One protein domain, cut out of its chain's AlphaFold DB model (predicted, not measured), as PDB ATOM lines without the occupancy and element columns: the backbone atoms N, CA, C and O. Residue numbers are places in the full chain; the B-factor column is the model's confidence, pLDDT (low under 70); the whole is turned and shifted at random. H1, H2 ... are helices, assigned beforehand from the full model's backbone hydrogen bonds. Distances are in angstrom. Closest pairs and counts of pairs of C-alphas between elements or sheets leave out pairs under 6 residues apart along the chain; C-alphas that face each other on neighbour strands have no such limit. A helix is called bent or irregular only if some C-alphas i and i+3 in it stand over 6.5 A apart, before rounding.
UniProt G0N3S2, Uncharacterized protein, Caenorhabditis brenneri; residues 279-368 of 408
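This is residues 279 to 368 of the 408 residues of an uncharacterized protein of Caenorhabditis brenneri (UniProt G0N3S2). One very long helix, H1, makes the length of a thin rod, and past its last residue, 327, the backbone turns and folds back beside it as a shorter helix, H2, the two forming a lopsided helical hairpin. From the end of H2 a long stretch without a named element, residues 349 to 361, runs on back toward the beginning of H1, where the tiny helix H3 packs on residues 281 to 289. The turn at the far end, residues 326 to 331, sticks out. The printed part has 90 residues with three named helices, H1, H2 and H3 in that order, and no named strand; its class is all helix. It is extended, with a radius of gyration of the C-alphas of 22.5 A and spans of 74 by 16 by 16 A.

Start with H1, residues 279 to 327, and look along it to residues 310 to 321, the part that touches H2, residues 334 to 348. Their closest C-alphas are those of Ile 314 and Met 343, 6.1 A apart. The lines of H1 and H2 stand at a shallow tilt of 27 degrees and run opposite ways, a hairpin of two helices. Go back to residues 281 to 289 of H1, the part that touches H3, residues 362 to 366; there the closest C-alphas are those of Ala 285 and Val 366, 5.3 A apart. H2 and H3 are apart. In the backbones of H1 and H3 every O i to N i+4 pair is within hydrogen-bond range, while in H2 it is 8 of 11.

Find C-alpha 279 at (237.835, 192.811, 96.640), where H1 begins; from there 49 residues run 72.2 A to C-alpha 327 at (186.442, 147.808, 73.372). H2 follows with 15 residues, 22.4 A from C-alpha 334 to C-alpha 348; it is neither bent nor irregular, but only just, as C-alphas 344 and 347 are 6.2 A apart. H3 has five residues and ends at C-alpha 366, (234.887, 190.240, 84.554), 6.2 A from its first C-alpha.

The two C-alphas farthest apart are those of Asp 279 and Leu 331, 74.8 A, yet the first and last printed C-alphas, of Asp 279 and Ser 368, are 16.2 A apart. The printed part has no cut. The link from H1 to H2, 6 residues, is short, and that from H2 to H3, 13 residues, is long. The mean pLDDT of the printed part is 86.6; look for values under 70 at residues 347 to 353, of which 347 and 348 belong to H2, and at residue 368.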
ATOM      1  N   ASP A 279     238.775 193.683  95.932       95.62
ATOM      2  CA  ASP A 279     237.835 192.811  96.640       95.62
ATOM      3  C   ASP A 279     236.404 193.014  96.139       95.62
ATOM      4  O   ASP A 279     235.685 192.044  95.890       95.62
ATOM      5  N   ARG A 280     236.004 194.267  95.890       93.25
ATOM      6  CA  ARG A 280     234.708 194.570  95.279       93.25
ATOM      7  C   ARG A 280     234.589 193.996  93.869       93.25
ATOM      8  O   ARG A 280     233.604 193.325  93.584       93.25
ATOM      9  N   LYS A 281     235.598 194.183  93.011       90.81
ATOM     10  CA  LYS A 281     235.597 193.583  91.664       90.81
ATOM     11  C   LYS A 281     235.533 192.057  91.700       90.81
ATOM     12  O   LYS A 281     234.858 191.450  90.873       90.81
ATOM     13  N   LYS A 282     236.221 191.434  92.658       92.69
ATOM     14  CA  LYS A 282     236.155 189.988  92.879       92.69
ATOM     15  C   LYS A 282     234.735 189.556  93.246       92.69
ATOM     16  O   LYS A 282     234.252 188.574  92.691       92.69
ATOM     17  N   LEU A 283     234.074 190.278  94.152       93.12
ATOM     18  CA  LEU A 283     232.698 189.982  94.551       93.12
ATOM     19  C   LEU A 283     231.720 190.146  93.379       93.12
ATOM     20  O   LEU A 283     230.909 189.255  93.146       93.12
ATOM     21  N   GLU A 284     231.839 191.232  92.615       91.44
ATOM     22  CA  GLU A 284     231.024 191.489  91.418       91.44
ATOM     23  C   GLU A 284     231.184 190.363  90.377       91.44
ATOM     24  O   GLU A 284     230.195 189.851  89.858       91.44
ATOM     25  N   ALA A 285     232.414 189.905  90.118       89.94
ATOM     26  CA  ALA A 285     232.670 188.798  89.193       89.94
ATOM     27  C   ALA A 285     232.011 187.483  89.652       89.94
ATOM     28  O   ALA A 285     231.405 186.775  88.847       89.94
ATOM     29  N   VAL A 286     232.087 187.161  90.947       91.19
ATOM     30  CA  VAL A 286     231.424 185.966  91.498       91.19
ATOM     31  C   VAL A 286     229.904 186.074  91.354       91.19
ATOM     32  O   VAL A 286     229.278 185.139  90.861       91.19
ATOM     33  N   GLN A 287     229.321 187.227  91.688       92.00
ATOM     34  CA  GLN A 287     227.879 187.466  91.550       92.00
ATOM     35  C   GLN A 287     227.396 187.361  90.098       92.00
ATOM     36  O   GLN A 287     226.312 186.832  89.843       92.00
ATOM     37  N   ASN A 288     228.195 187.824  89.133       88.94
ATOM     38  CA  ASN A 288     227.883 187.686  87.709       88.94
ATOM     39  C   ASN A 288     227.819 186.211  87.289       88.94
ATOM     40  O   ASN A 288     226.893 185.813  86.578       88.94
ATOM     41  N   LEU A 289     228.776 185.395  87.745       89.69
ATOM     42  CA  LEU A 289     228.786 183.961  87.465       89.69
ATOM     43  C   LEU A 289     227.587 183.256  88.111       89.69
ATOM     44  O   LEU A 289     226.905 182.487  87.437       89.69
ATOM     45  N   GLU A 290     227.306 183.539  89.383       91.12
ATOM     46  CA  GLU A 290     226.140 182.990  90.087       91.12
ATOM     47  C   GLU A 290     224.848 183.331  89.335       91.12
ATOM     48  O   GLU A 290     224.074 182.438  89.000       91.12
ATOM     49  N   SER A 291     224.669 184.596  88.952       90.62
ATOM     50  CA  SER A 291     223.496 185.051  88.196       90.62
ATOM     51  C   SER A 291     223.361 184.353  86.837       90.62
ATOM     52  O   SER A 291     222.255 183.996  86.430       90.62
ATOM     53  N   PHE A 292     224.473 184.125  86.129       89.19
ATOM     54  CA  PHE A 292     224.478 183.386  84.864       89.19
ATOM     55  C   PHE A 292     224.015 181.935  85.045       89.19
ATOM     56  O   PHE A 292     223.158 181.460  84.292       89.19
ATOM     57  N   VAL A 293     224.582 181.236  86.033       89.06
ATOM     58  CA  VAL A 293     224.236 179.840  86.330       89.06
ATOM     59  C   VAL A 293     222.760 179.740  86.694       89.06
ATOM     60  O   VAL A 293     222.055 178.879  86.168       89.06
ATOM     61  N   GLU A 294     222.282 180.657  87.532       91.06
ATOM     62  CA  GLU A 294     220.892 180.721  87.963       91.06
ATOM     63  C   GLU A 294     219.928 180.950  86.799       91.06
ATOM     64  O   GLU A 294     219.001 180.163  86.601       91.06
ATOM     65  N   HIS A 295     220.202 181.933  85.940       88.75
ATOM     66  CA  HIS A 295     219.371 182.200  84.768       88.75
ATOM     67  C   HIS A 295     219.286 180.992  83.818       88.75
ATOM     68  O   HIS A 295     218.214 180.650  83.311       88.75
ATOM     69  N   LYS A 296     220.413 180.304  83.582       88.44
ATOM     70  CA  LYS A 296     220.433 179.089  82.755       88.44
ATOM     71  C   LYS A 296     219.658 177.944  83.398       88.44
ATOM     72  O   LYS A 296     218.926 177.244  82.700       88.44
ATOM     73  N   ARG A 297     219.798 177.766  84.712       89.81
ATOM     74  CA  ARG A 297     219.074 176.761  85.497       89.81
ATOM     75  C   ARG A 297     217.565 176.974  85.430       89.81
ATOM     76  O   ARG A 297     216.840 176.019  85.174       89.81
ATOM     77  N   GLU A 298     217.103 178.210  85.604       90.00
ATOM     78  CA  GLU A 298     215.682 178.564  85.505       90.00
ATOM     79  C   GLU A 298     215.098 178.234  84.127       90.00
ATOM     80  O   GLU A 298     214.023 177.639  84.044       90.00
ATOM     81  N   GLY A 299     215.826 178.555  83.049       86.94
ATOM     82  CA  GLY A 299     215.423 178.202  81.687       86.94
ATOM     83  C   GLY A 299     215.302 176.688  81.480       86.94
ATOM     84  O   GLY A 299     214.278 176.211  80.991       86.94
ATOM     85  N   MET A 300     216.306 175.922  81.920       87.75
ATOM     86  CA  MET A 300     216.283 174.455  81.835       87.75
ATOM     87  C   MET A 300     215.144 173.833  82.661       87.75
ATOM     88  O   MET A 300     214.510 172.880  82.211       87.75
ATOM     89  N   GLU A 301     214.844 174.367  83.850       90.12
ATOM     90  CA  GLU A 301     213.752 173.863  84.694       90.12
ATOM     91  C   GLU A 301     212.371 174.153  84.081       90.12
ATOM     92  O   GLU A 301     211.453 173.342  84.216       90.12
ATOM     93  N   LEU A 302     212.209 175.281  83.380       88.88
ATOM     94  CA  LEU A 302     210.975 175.587  82.655       88.88
ATOM     95  C   LEU A 302     210.748 174.602  81.500       88.88
ATOM     96  O   LEU A 302     209.654 174.050  81.372       88.88
ATOM     97  N   ASP A 303     211.783 174.336  80.705       86.81
ATOM     98  CA  ASP A 303     211.692 173.393  79.588       86.81
ATOM     99  C   ASP A 303     211.432 171.963  80.076       86.81
ATOM    100  O   ASP A 303     210.577 171.264  79.527       86.81
ATOM    101  N   LYS A 304     212.063 171.554  81.183       88.69
ATOM    102  CA  LYS A 304     211.757 170.283  81.852       88.69
ATOM    103  C   LYS A 304     210.275 170.173  82.228       88.69
ATOM    104  O   LYS A 304     209.664 169.142  81.952       88.69
ATOM    105  N   LYS A 305     209.673 171.218  82.810       89.81
ATOM    106  CA  LYS A 305     208.236 171.220  83.154       89.81
ATOM    107  C   LYS A 305     207.343 171.072  81.923       89.81
ATOM    108  O   LYS A 305     206.335 170.369  81.991       89.81
ATOM    109  N   HIS A 306     207.699 171.704  80.803       87.56
ATOM    110  CA  HIS A 306     206.967 171.530  79.546       87.56
ATOM    111  C   HIS A 306     207.035 170.081  79.046       87.56
ATOM    112  O   HIS A 306     206.003 169.517  78.689       87.56
ATOM    113  N   ILE A 307     208.210 169.447  79.100       87.75
ATOM    114  CA  ILE A 307     208.373 168.034  78.719       87.75
ATOM    115  C   ILE A 307     207.582 167.112  79.651       87.75
ATOM    116  O   ILE A 307     206.918 166.187  79.186       87.75
ATOM    117  N   GLU A 308     207.613 167.354  80.963       90.88
ATOM    118  CA  GLU A 308     206.832 166.581  81.935       90.88
ATOM    119  C   GLU A 308     205.324 166.673  81.659       90.88
ATOM    120  O   GLU A 308     204.622 165.657  81.715       90.88
ATOM    121  N   HIS A 309     204.836 167.867  81.311       91.00
ATOM    122  CA  HIS A 309     203.449 168.100  80.923       91.00
ATOM    123  C   HIS A 309     203.079 167.372  79.620       91.00
ATOM    124  O   HIS A 309     202.102 166.616  79.599       91.00
ATOM    125  N   ASP A 310     203.876 167.534  78.560       90.06
ATOM    126  CA  ASP A 310     203.649 166.885  77.261       90.06
ATOM    127  C   ASP A 310     203.688 165.350  77.400       90.06
ATOM    128  O   ASP A 310     202.810 164.645  76.892       90.06
ATOM    129  N   MET A 311     204.620 164.812  78.195       90.88
ATOM    130  CA  MET A 311     204.663 163.388  78.545       90.88
ATOM    131  C   MET A 311     203.381 162.932  79.266       90.88
ATOM    132  O   MET A 311     202.920 161.804  79.051       90.88
ATOM    133  N   GLY A 312     202.801 163.774  80.124       92.56
ATOM    134  CA  GLY A 312     201.512 163.526  80.772       92.56
ATOM    135  C   GLY A 312     200.375 163.360  79.762       92.56
ATOM    136  O   GLY A 312     199.676 162.342  79.791       92.56
ATOM    137  N   LEU A 313     200.253 164.299  78.818       92.06
ATOM    138  CA  LEU A 313     199.246 164.262  77.748       92.06
ATOM    139  C   LEU A 313     199.406 163.039  76.835       92.06
ATOM    140  O   LEU A 313     198.416 162.395  76.470       92.06
ATOM    141  N   ILE A 314     200.649 162.674  76.501       92.62
ATOM    142  CA  ILE A 314     200.953 161.472  75.713       92.62
ATOM    143  C   ILE A 314     200.488 160.216  76.458       92.62
ATOM    144  O   ILE A 314     199.823 159.359  75.873       92.62
ATOM    145  N   LYS A 315     200.796 160.096  77.758       95.38
ATOM    146  CA  LYS A 315     200.373 158.949  78.584       95.38
ATOM    147  C   LYS A 315     198.852 158.830  78.665       95.38
ATOM    148  O   LYS A 315     198.326 157.718  78.590       95.38
ATOM    149  N   GLU A 316     198.147 159.949  78.810       95.69
ATOM    150  CA  GLU A 316     196.684 159.978  78.846       95.69
ATOM    151  C   GLU A 316     196.073 159.566  77.503       95.69
ATOM    152  O   GLU A 316     195.274 158.627  77.453       95.69
ATOM    153  N   THR A 317     196.519 160.186  76.410       94.81
ATOM    154  CA  THR A 317     196.042 159.887  75.051       94.81
ATOM    155  C   THR A 317     196.308 158.427  74.684       94.81
ATOM    156  O   THR A 317     195.423 157.732  74.185       94.81
ATOM    157  N   LYS A 318     197.492 157.898  75.028       95.75
ATOM    158  CA  LYS A 318     197.814 156.473  74.862       95.75
ATOM    159  C   LYS A 318     196.806 155.578  75.588       95.75
ATOM    160  O   LYS A 318     196.323 154.605  75.014       95.75
ATOM    161  N   LYS A 319     196.454 155.908  76.834       96.44
ATOM    162  CA  LYS A 319     195.484 155.143  77.632       96.44
ATOM    163  C   LYS A 319     194.076 155.191  77.030       96.44
ATOM    164  O   LYS A 319     193.346 154.204  77.121       96.44
ATOM    165  N   GLU A 320     193.672 156.315  76.446       94.19
ATOM    166  CA  GLU A 320     192.402 156.443  75.719       94.19
ATOM    167  C   GLU A 320     192.378 155.559  74.468       94.19
ATOM    168  O   GLU A 320     191.450 154.763  74.311       94.19
ATOM    169  N   ILE A 321     193.433 155.606  73.647       94.88
ATOM    170  CA  ILE A 321     193.584 154.748  72.462       94.88
ATOM    171  C   ILE A 321     193.540 153.265  72.859       94.88
ATOM    172  O   ILE A 321     192.777 152.488  72.285       94.88
ATOM    173  N   GLU A 322     194.287 152.863  73.892       94.94
ATOM    174  CA  GLU A 322     194.271 151.486  74.403       94.94
ATOM    175  C   GLU A 322     192.865 151.029  74.827       94.94
ATOM    176  O   GLU A 322     192.504 149.868  74.619       94.94
ATOM    177  N   LYS A 323     192.054 151.917  75.422       94.38
ATOM    178  CA  LYS A 323     190.661 151.609  75.789       94.38
ATOM    179  C   LYS A 323     189.786 151.406  74.552       94.38
ATOM    180  O   LYS A 323     189.038 150.431  74.526       94.38
ATOM    181  N   VAL A 324     189.882 152.291  73.557       94.00
ATOM    182  CA  VAL A 324     189.120 152.196  72.296       94.00
ATOM    183  C   VAL A 324     189.443 150.885  71.576       94.00
ATOM    184  O   VAL A 324     188.533 150.140  71.207       94.00
ATOM    185  N   LEU A 325     190.731 150.532  71.484       93.38
ATOM    186  CA  LEU A 325     191.183 149.272  70.888       93.38
ATOM    187  C   LEU A 325     190.641 148.044  71.633       93.38
ATOM    188  O   LEU A 325     190.136 147.116  71.002       93.38
ATOM    189  N   LYS A 326     190.691 148.035  72.974       94.38
ATOM    190  CA  LYS A 326     190.171 146.922  73.796       94.38
ATOM    191  C   LYS A 326     188.660 146.737  73.657       94.38
ATOM    192  O   LYS A 326     188.189 145.602  73.686       94.38
ATOM    193  N   ARG A 327     187.906 147.831  73.521       92.69
ATOM    194  CA  ARG A 327     186.442 147.808  73.372       92.69
ATOM    195  C   ARG A 327     185.975 147.527  71.940       92.69
ATOM    196  O   ARG A 327     184.824 147.154  71.761       92.69
ATOM    197  N   LYS A 328     186.876 147.621  70.951       90.25
ATOM    198  CA  LYS A 328     186.597 147.509  69.505       90.25
ATOM    199  C   LYS A 328     185.658 148.602  68.961       90.25
ATOM    200  O   LYS A 328     185.016 148.404  67.931       90.25
ATOM    201  N   ASP A 329     185.646 149.775  69.594       86.56
ATOM    202  CA  ASP A 329     184.834 150.940  69.202       86.56
ATOM    203  C   ASP A 329     185.490 151.724  68.042       86.56
ATOM    204  O   ASP A 329     185.870 152.884  68.183       86.56
ATOM    205  N   LEU A 330     185.697 151.076  66.891       90.44
ATOM    206  CA  LEU A 330     186.591 151.593  65.838       90.44
ATOM    207  C   LEU A 330     185.905 152.459  64.769       90.44
ATOM    208  O   LEU A 330     186.571 153.248  64.108       90.44
ATOM    209  N   LEU A 331     184.585 152.330  64.596       82.31
ATOM    210  CA  LEU A 331     183.830 152.982  63.511       82.31
ATOM    211  C   LEU A 331     183.893 154.520  63.538       82.31
ATOM    212  O   LEU A 331     183.774 155.145  62.490       82.31
ATOM    213  N   PHE A 332     184.096 155.120  64.715       85.75
ATOM    214  CA  PHE A 332     184.131 156.574  64.915       85.75
ATOM    215  C   PHE A 332     185.411 157.043  65.629       85.75
ATOM    216  O   PHE A 332     185.409 158.062  66.310       85.75
ATOM    217  N   ALA A 333     186.516 156.304  65.490       89.94
ATOM    218  CA  ALA A 333     187.768 156.586  66.197       89.94
ATOM    219  C   ALA A 333     188.609 157.733  65.590       89.94
ATOM    220  O   ALA A 333     189.721 157.971  66.052       89.94
ATOM    221  N   GLN A 334     188.117 158.448  64.574       91.62
ATOM    222  CA  GLN A 334     188.911 159.458  63.866       91.62
ATOM    223  C   GLN A 334     189.423 160.567  64.799       91.62
ATOM    224  O   GLN A 334     190.594 160.907  64.751       91.62
ATOM    225  N   GLU A 335     188.591 161.051  65.722       91.00
ATOM    226  CA  GLU A 335     188.977 162.117  66.659       91.00
ATOM    227  C   GLU A 335     190.138 161.703  67.581       91.00
ATOM    228  O   GLU A 335     191.058 162.485  67.828       91.00
ATOM    229  N   ILE A 336     190.137 160.455  68.072       92.19
ATOM    230  CA  ILE A 336     191.218 159.956  68.934       92.19
ATOM    231  C   ILE A 336     192.491 159.650  68.130       92.19
ATOM    232  O   ILE A 336     193.594 159.781  68.663       92.19
ATOM    233  N   ILE A 337     192.347 159.283  66.851       92.75
ATOM    234  CA  ILE A 337     193.467 159.120  65.916       92.75
ATOM    235  C   ILE A 337     194.124 160.479  65.669       92.75
ATOM    236  O   ILE A 337     195.319 160.608  65.922       92.75
ATOM    237  N   ASP A 338     193.349 161.503  65.306       93.00
ATOM    238  CA  ASP A 338     193.849 162.861  65.058       93.00
ATOM    239  C   ASP A 338     194.540 163.434  66.312       93.00
ATOM    240  O   ASP A 338     195.633 164.002  66.236       93.00
ATOM    241  N   LYS A 339     193.950 163.220  67.500       92.81
ATOM    242  CA  LYS A 339     194.566 163.581  68.790       92.81
ATOM    243  C   LYS A 339     195.891 162.843  69.009       92.81
ATOM    244  O   LYS A 339     196.869 163.455  69.432       92.81
ATOM    245  N   GLY A 340     195.946 161.544  68.717       92.62
ATOM    246  CA  GLY A 340     197.162 160.736  68.811       92.62
ATOM    247  C   GLY A 340     198.266 161.208  67.862       92.62
ATOM    248  O   GLY A 340     199.409 161.367  68.285       92.62
ATOM    249  N   GLU A 341     197.929 161.497  66.607       91.94
ATOM    250  CA  GLU A 341     198.861 162.019  65.600       91.94
ATOM    251  C   GLU A 341     199.413 163.400  65.981       91.94
ATOM    252  O   GLU A 341     200.614 163.662  65.827       91.94
ATOM    253  N   ALA A 342     198.568 164.260  66.555       89.75
ATOM    254  CA  ALA A 342     198.992 165.542  67.106       89.75
ATOM    255  C   ALA A 342     200.005 165.362  68.252       89.75
ATOM    256  O   ALA A 342     201.015 166.065  68.286       89.75
ATOM    257  N   MET A 343     199.789 164.391  69.148       89.69
ATOM    258  CA  MET A 343     200.736 164.079  70.228       89.69
ATOM    259  C   MET A 343     202.052 163.493  69.700       89.69
ATOM    260  O   MET A 343     203.122 163.900  70.142       89.69
ATOM    261  N   CYS A 344     202.004 162.595  68.712       85.44
ATOM    262  CA  CYS A 344     203.202 162.045  68.062       85.44
ATOM    263  C   CYS A 344     204.044 163.121  67.356       85.44
ATOM    264  O   CYS A 344     205.247 162.955  67.174       85.44
ATOM    265  N   SER A 345     203.428 164.241  66.970       82.19
ATOM    266  CA  SER A 345     204.130 165.371  66.359       82.19
ATOM    267  C   SER A 345     204.891 166.244  67.373       82.19
ATOM    268  O   SER A 345     205.713 167.057  66.949       82.19
ATOM    269  N   LEU A 346     204.669 166.073  68.686       78.12
ATOM    270  CA  LEU A 346     205.367 166.814  69.751       78.12
ATOM    271  C   LEU A 346     206.844 166.416  69.894       78.12
ATOM    272  O   LEU A 346     207.656 167.267  70.238       78.12
ATOM    273  N   ASP A 347     207.201 165.175  69.547       67.75
ATOM    274  CA  ASP A 347     208.576 164.631  69.593       67.75
ATOM    275  C   ASP A 347     209.554 165.371  68.656       67.75
ATOM    276  O   ASP A 347     210.768 165.293  68.789       67.75
ATOM    277  N   LYS A 348     209.029 166.152  67.702       62.53
ATOM    278  CA  LYS A 348     209.831 166.984  66.788       62.53
ATOM    279  C   LYS A 348     210.241 168.332  67.391       62.53
ATOM    280  O   LYS A 348     210.921 169.113  66.722       62.53
ATOM    281  N   ARG A 349     209.796 168.657  68.610       62.97
ATOM    282  CA  ARG A 349     210.246 169.850  69.333       62.97
ATOM    283  C   ARG A 349     211.663 169.574  69.828       62.97
ATOM    284  O   ARG A 349     211.847 168.825  70.773       62.97
ATOM    285  N   ASN A 350     212.651 170.149  69.144       56.44
ATOM    286  CA  ASN A 350     214.061 170.066  69.528       56.44
ATOM    287  C   ASN A 350     214.252 170.345  71.029       56.44
ATOM    288  O   ASN A 350     213.669 171.302  71.541       56.44
ATOM    289  N   ASP A 351     215.158 169.593  71.663       61.41
ATOM    290  CA  ASP A 351     215.710 169.794  73.015       61.41
ATOM    291  C   ASP A 351     216.520 171.104  73.123       61.41
ATOM    292  O   ASP A 351     217.661 171.127  73.578       61.41
ATOM    293  N   ALA A 352     215.976 172.218  72.632       59.16
ATOM    294  CA  ALA A 352     216.733 173.393  72.219       59.16
ATOM    295  C   ALA A 352     217.514 174.080  73.352       59.16
ATOM    296  O   ALA A 352     218.387 174.894  73.052       59.16
ATOM    297  N   ASN A 353     217.268 173.726  74.620       63.78
ATOM    298  CA  ASN A 353     218.012 174.247  75.767       63.78
ATOM    299  C   ASN A 353     218.435 173.198  76.814       63.78
ATOM    300  O   ASN A 353     219.010 173.583  77.831       63.78
ATOM    301  N   LEU A 354     218.199 171.896  76.606       72.38
ATOM    302  CA  LEU A 354     218.550 170.854  77.586       72.38
ATOM    303  C   LEU A 354     219.940 170.278  77.311       72.38
ATOM    304  O   LEU A 354     220.108 169.119  76.938       72.38
ATOM    305  N   PHE A 355     220.956 171.112  77.513       76.44
ATOM    306  CA  PHE A 355     222.358 170.732  77.355       76.44
ATOM    307  C   PHE A 355     223.120 170.893  78.668       76.44
ATOM    308  O   PHE A 355     222.736 171.672  79.539       76.44
ATOM    309  N   LEU A 356     224.238 170.175  78.798       78.62
ATOM    310  CA  LEU A 356     225.166 170.386  79.908       78.62
ATOM    311  C   LEU A 356     225.656 171.837  79.903       78.62
ATOM    312  O   LEU A 356     226.087 172.355  78.871       78.62
ATOM    313  N   LEU A 357     225.591 172.477  81.071       82.69
ATOM    314  CA  LEU A 357     225.991 173.867  81.239       82.69
ATOM    315  C   LEU A 357     227.464 174.053  80.857       82.69
ATOM    316  O   LEU A 357     228.348 173.399  81.407       82.69
ATOM    317  N   GLN A 358     227.722 174.993  79.951       83.50
ATOM    318  CA  GLN A 358     229.065 175.473  79.647       83.50
ATOM    319  C   GLN A 358     229.312 176.766  80.422       83.50
ATOM    320  O   GLN A 358     228.519 177.706  80.331       83.50
ATOM    321  N   LEU A 359     230.387 176.788  81.213       86.12
ATOM    322  CA  LEU A 359     230.762 177.961  81.996       86.12
ATOM    323  C   LEU A 359     231.453 179.008  81.104       86.12
ATOM    324  O   LEU A 359     232.241 178.621  80.238       86.12
ATOM    325  N   PRO A 360     231.173 180.306  81.316       84.69
ATOM    326  CA  PRO A 360     231.829 181.388  80.592       84.69
ATOM    327  C   PRO A 360     233.305 181.524  80.987       84.69
ATOM    328  O   PRO A 360     233.728 181.041  82.045       84.69
ATOM    329  N   SER A 361     234.095 182.183  80.138       87.19
ATOM    330  CA  SER A 361     235.502 182.478  80.430       87.19
ATOM    331  C   SER A 361     235.636 183.527  81.540       87.19
ATOM    332  O   SER A 361     234.701 184.269  81.849       87.19
ATOM    333  N   LEU A 362     236.824 183.621  82.144       81.75
ATOM    334  CA  LEU A 362     237.085 184.624  83.176       81.75
ATOM    335  C   LEU A 362     236.941 186.053  82.629       81.75
ATOM    336  O   LEU A 362     236.377 186.907  83.310       81.75
ATOM    337  N   GLU A 363     237.408 186.312  81.405       83.06
ATOM    338  CA  GLU A 363     237.250 187.614  80.750       83.06
ATOM    339  C   GLU A 363     235.772 187.967  80.549       83.06
ATOM    340  O   GLU A 363     235.364 189.093  80.825       83.06
ATOM    341  N   GLU A 364     234.946 186.998  80.150       81.12
ATOM    342  CA  GLU A 364     233.506 187.201  79.945       81.12
ATOM    343  C   GLU A 364     232.774 187.557  81.250       81.12
ATOM    344  O   GLU A 364     231.865 188.389  81.243       81.12
ATOM    345  N   ILE A 365     233.198 186.971  82.377       83.94
ATOM    346  CA  ILE A 365     232.633 187.230  83.711       83.94
ATOM    347  C   ILE A 365     233.038 188.620  84.231       83.94
ATOM    348  O   ILE A 365     232.231 189.317  84.857       83.94
ATOM    349  N   VAL A 366     234.291 189.017  83.994       80.56
ATOM    350  CA  VAL A 366     234.887 190.240  84.554       80.56
ATOM    351  C   VAL A 366     234.541 191.489  83.735       80.56
ATOM    352  O   VAL A 366     234.354 192.552  84.324       80.56
ATOM    353  N   ASP A 367     234.410 191.391  82.408       73.00
ATOM    354  CA  ASP A 367     234.273 192.576  81.544       73.00
ATOM    355  C   ASP A 367     232.844 193.128  81.405       73.00
ATOM    356  O   ASP A 367     232.667 194.145  80.733       73.00
ATOM    357  N   SER A 368     231.836 192.499  82.026       57.50
ATOM    358  CA  SER A 368     230.430 192.950  82.186       57.50
ATOM    359  C   SER A 368     229.709 193.530  80.948       57.50
ATOM    360  O   SER A 368     228.594 194.039  81.059       57.50
TER     361      SER A 368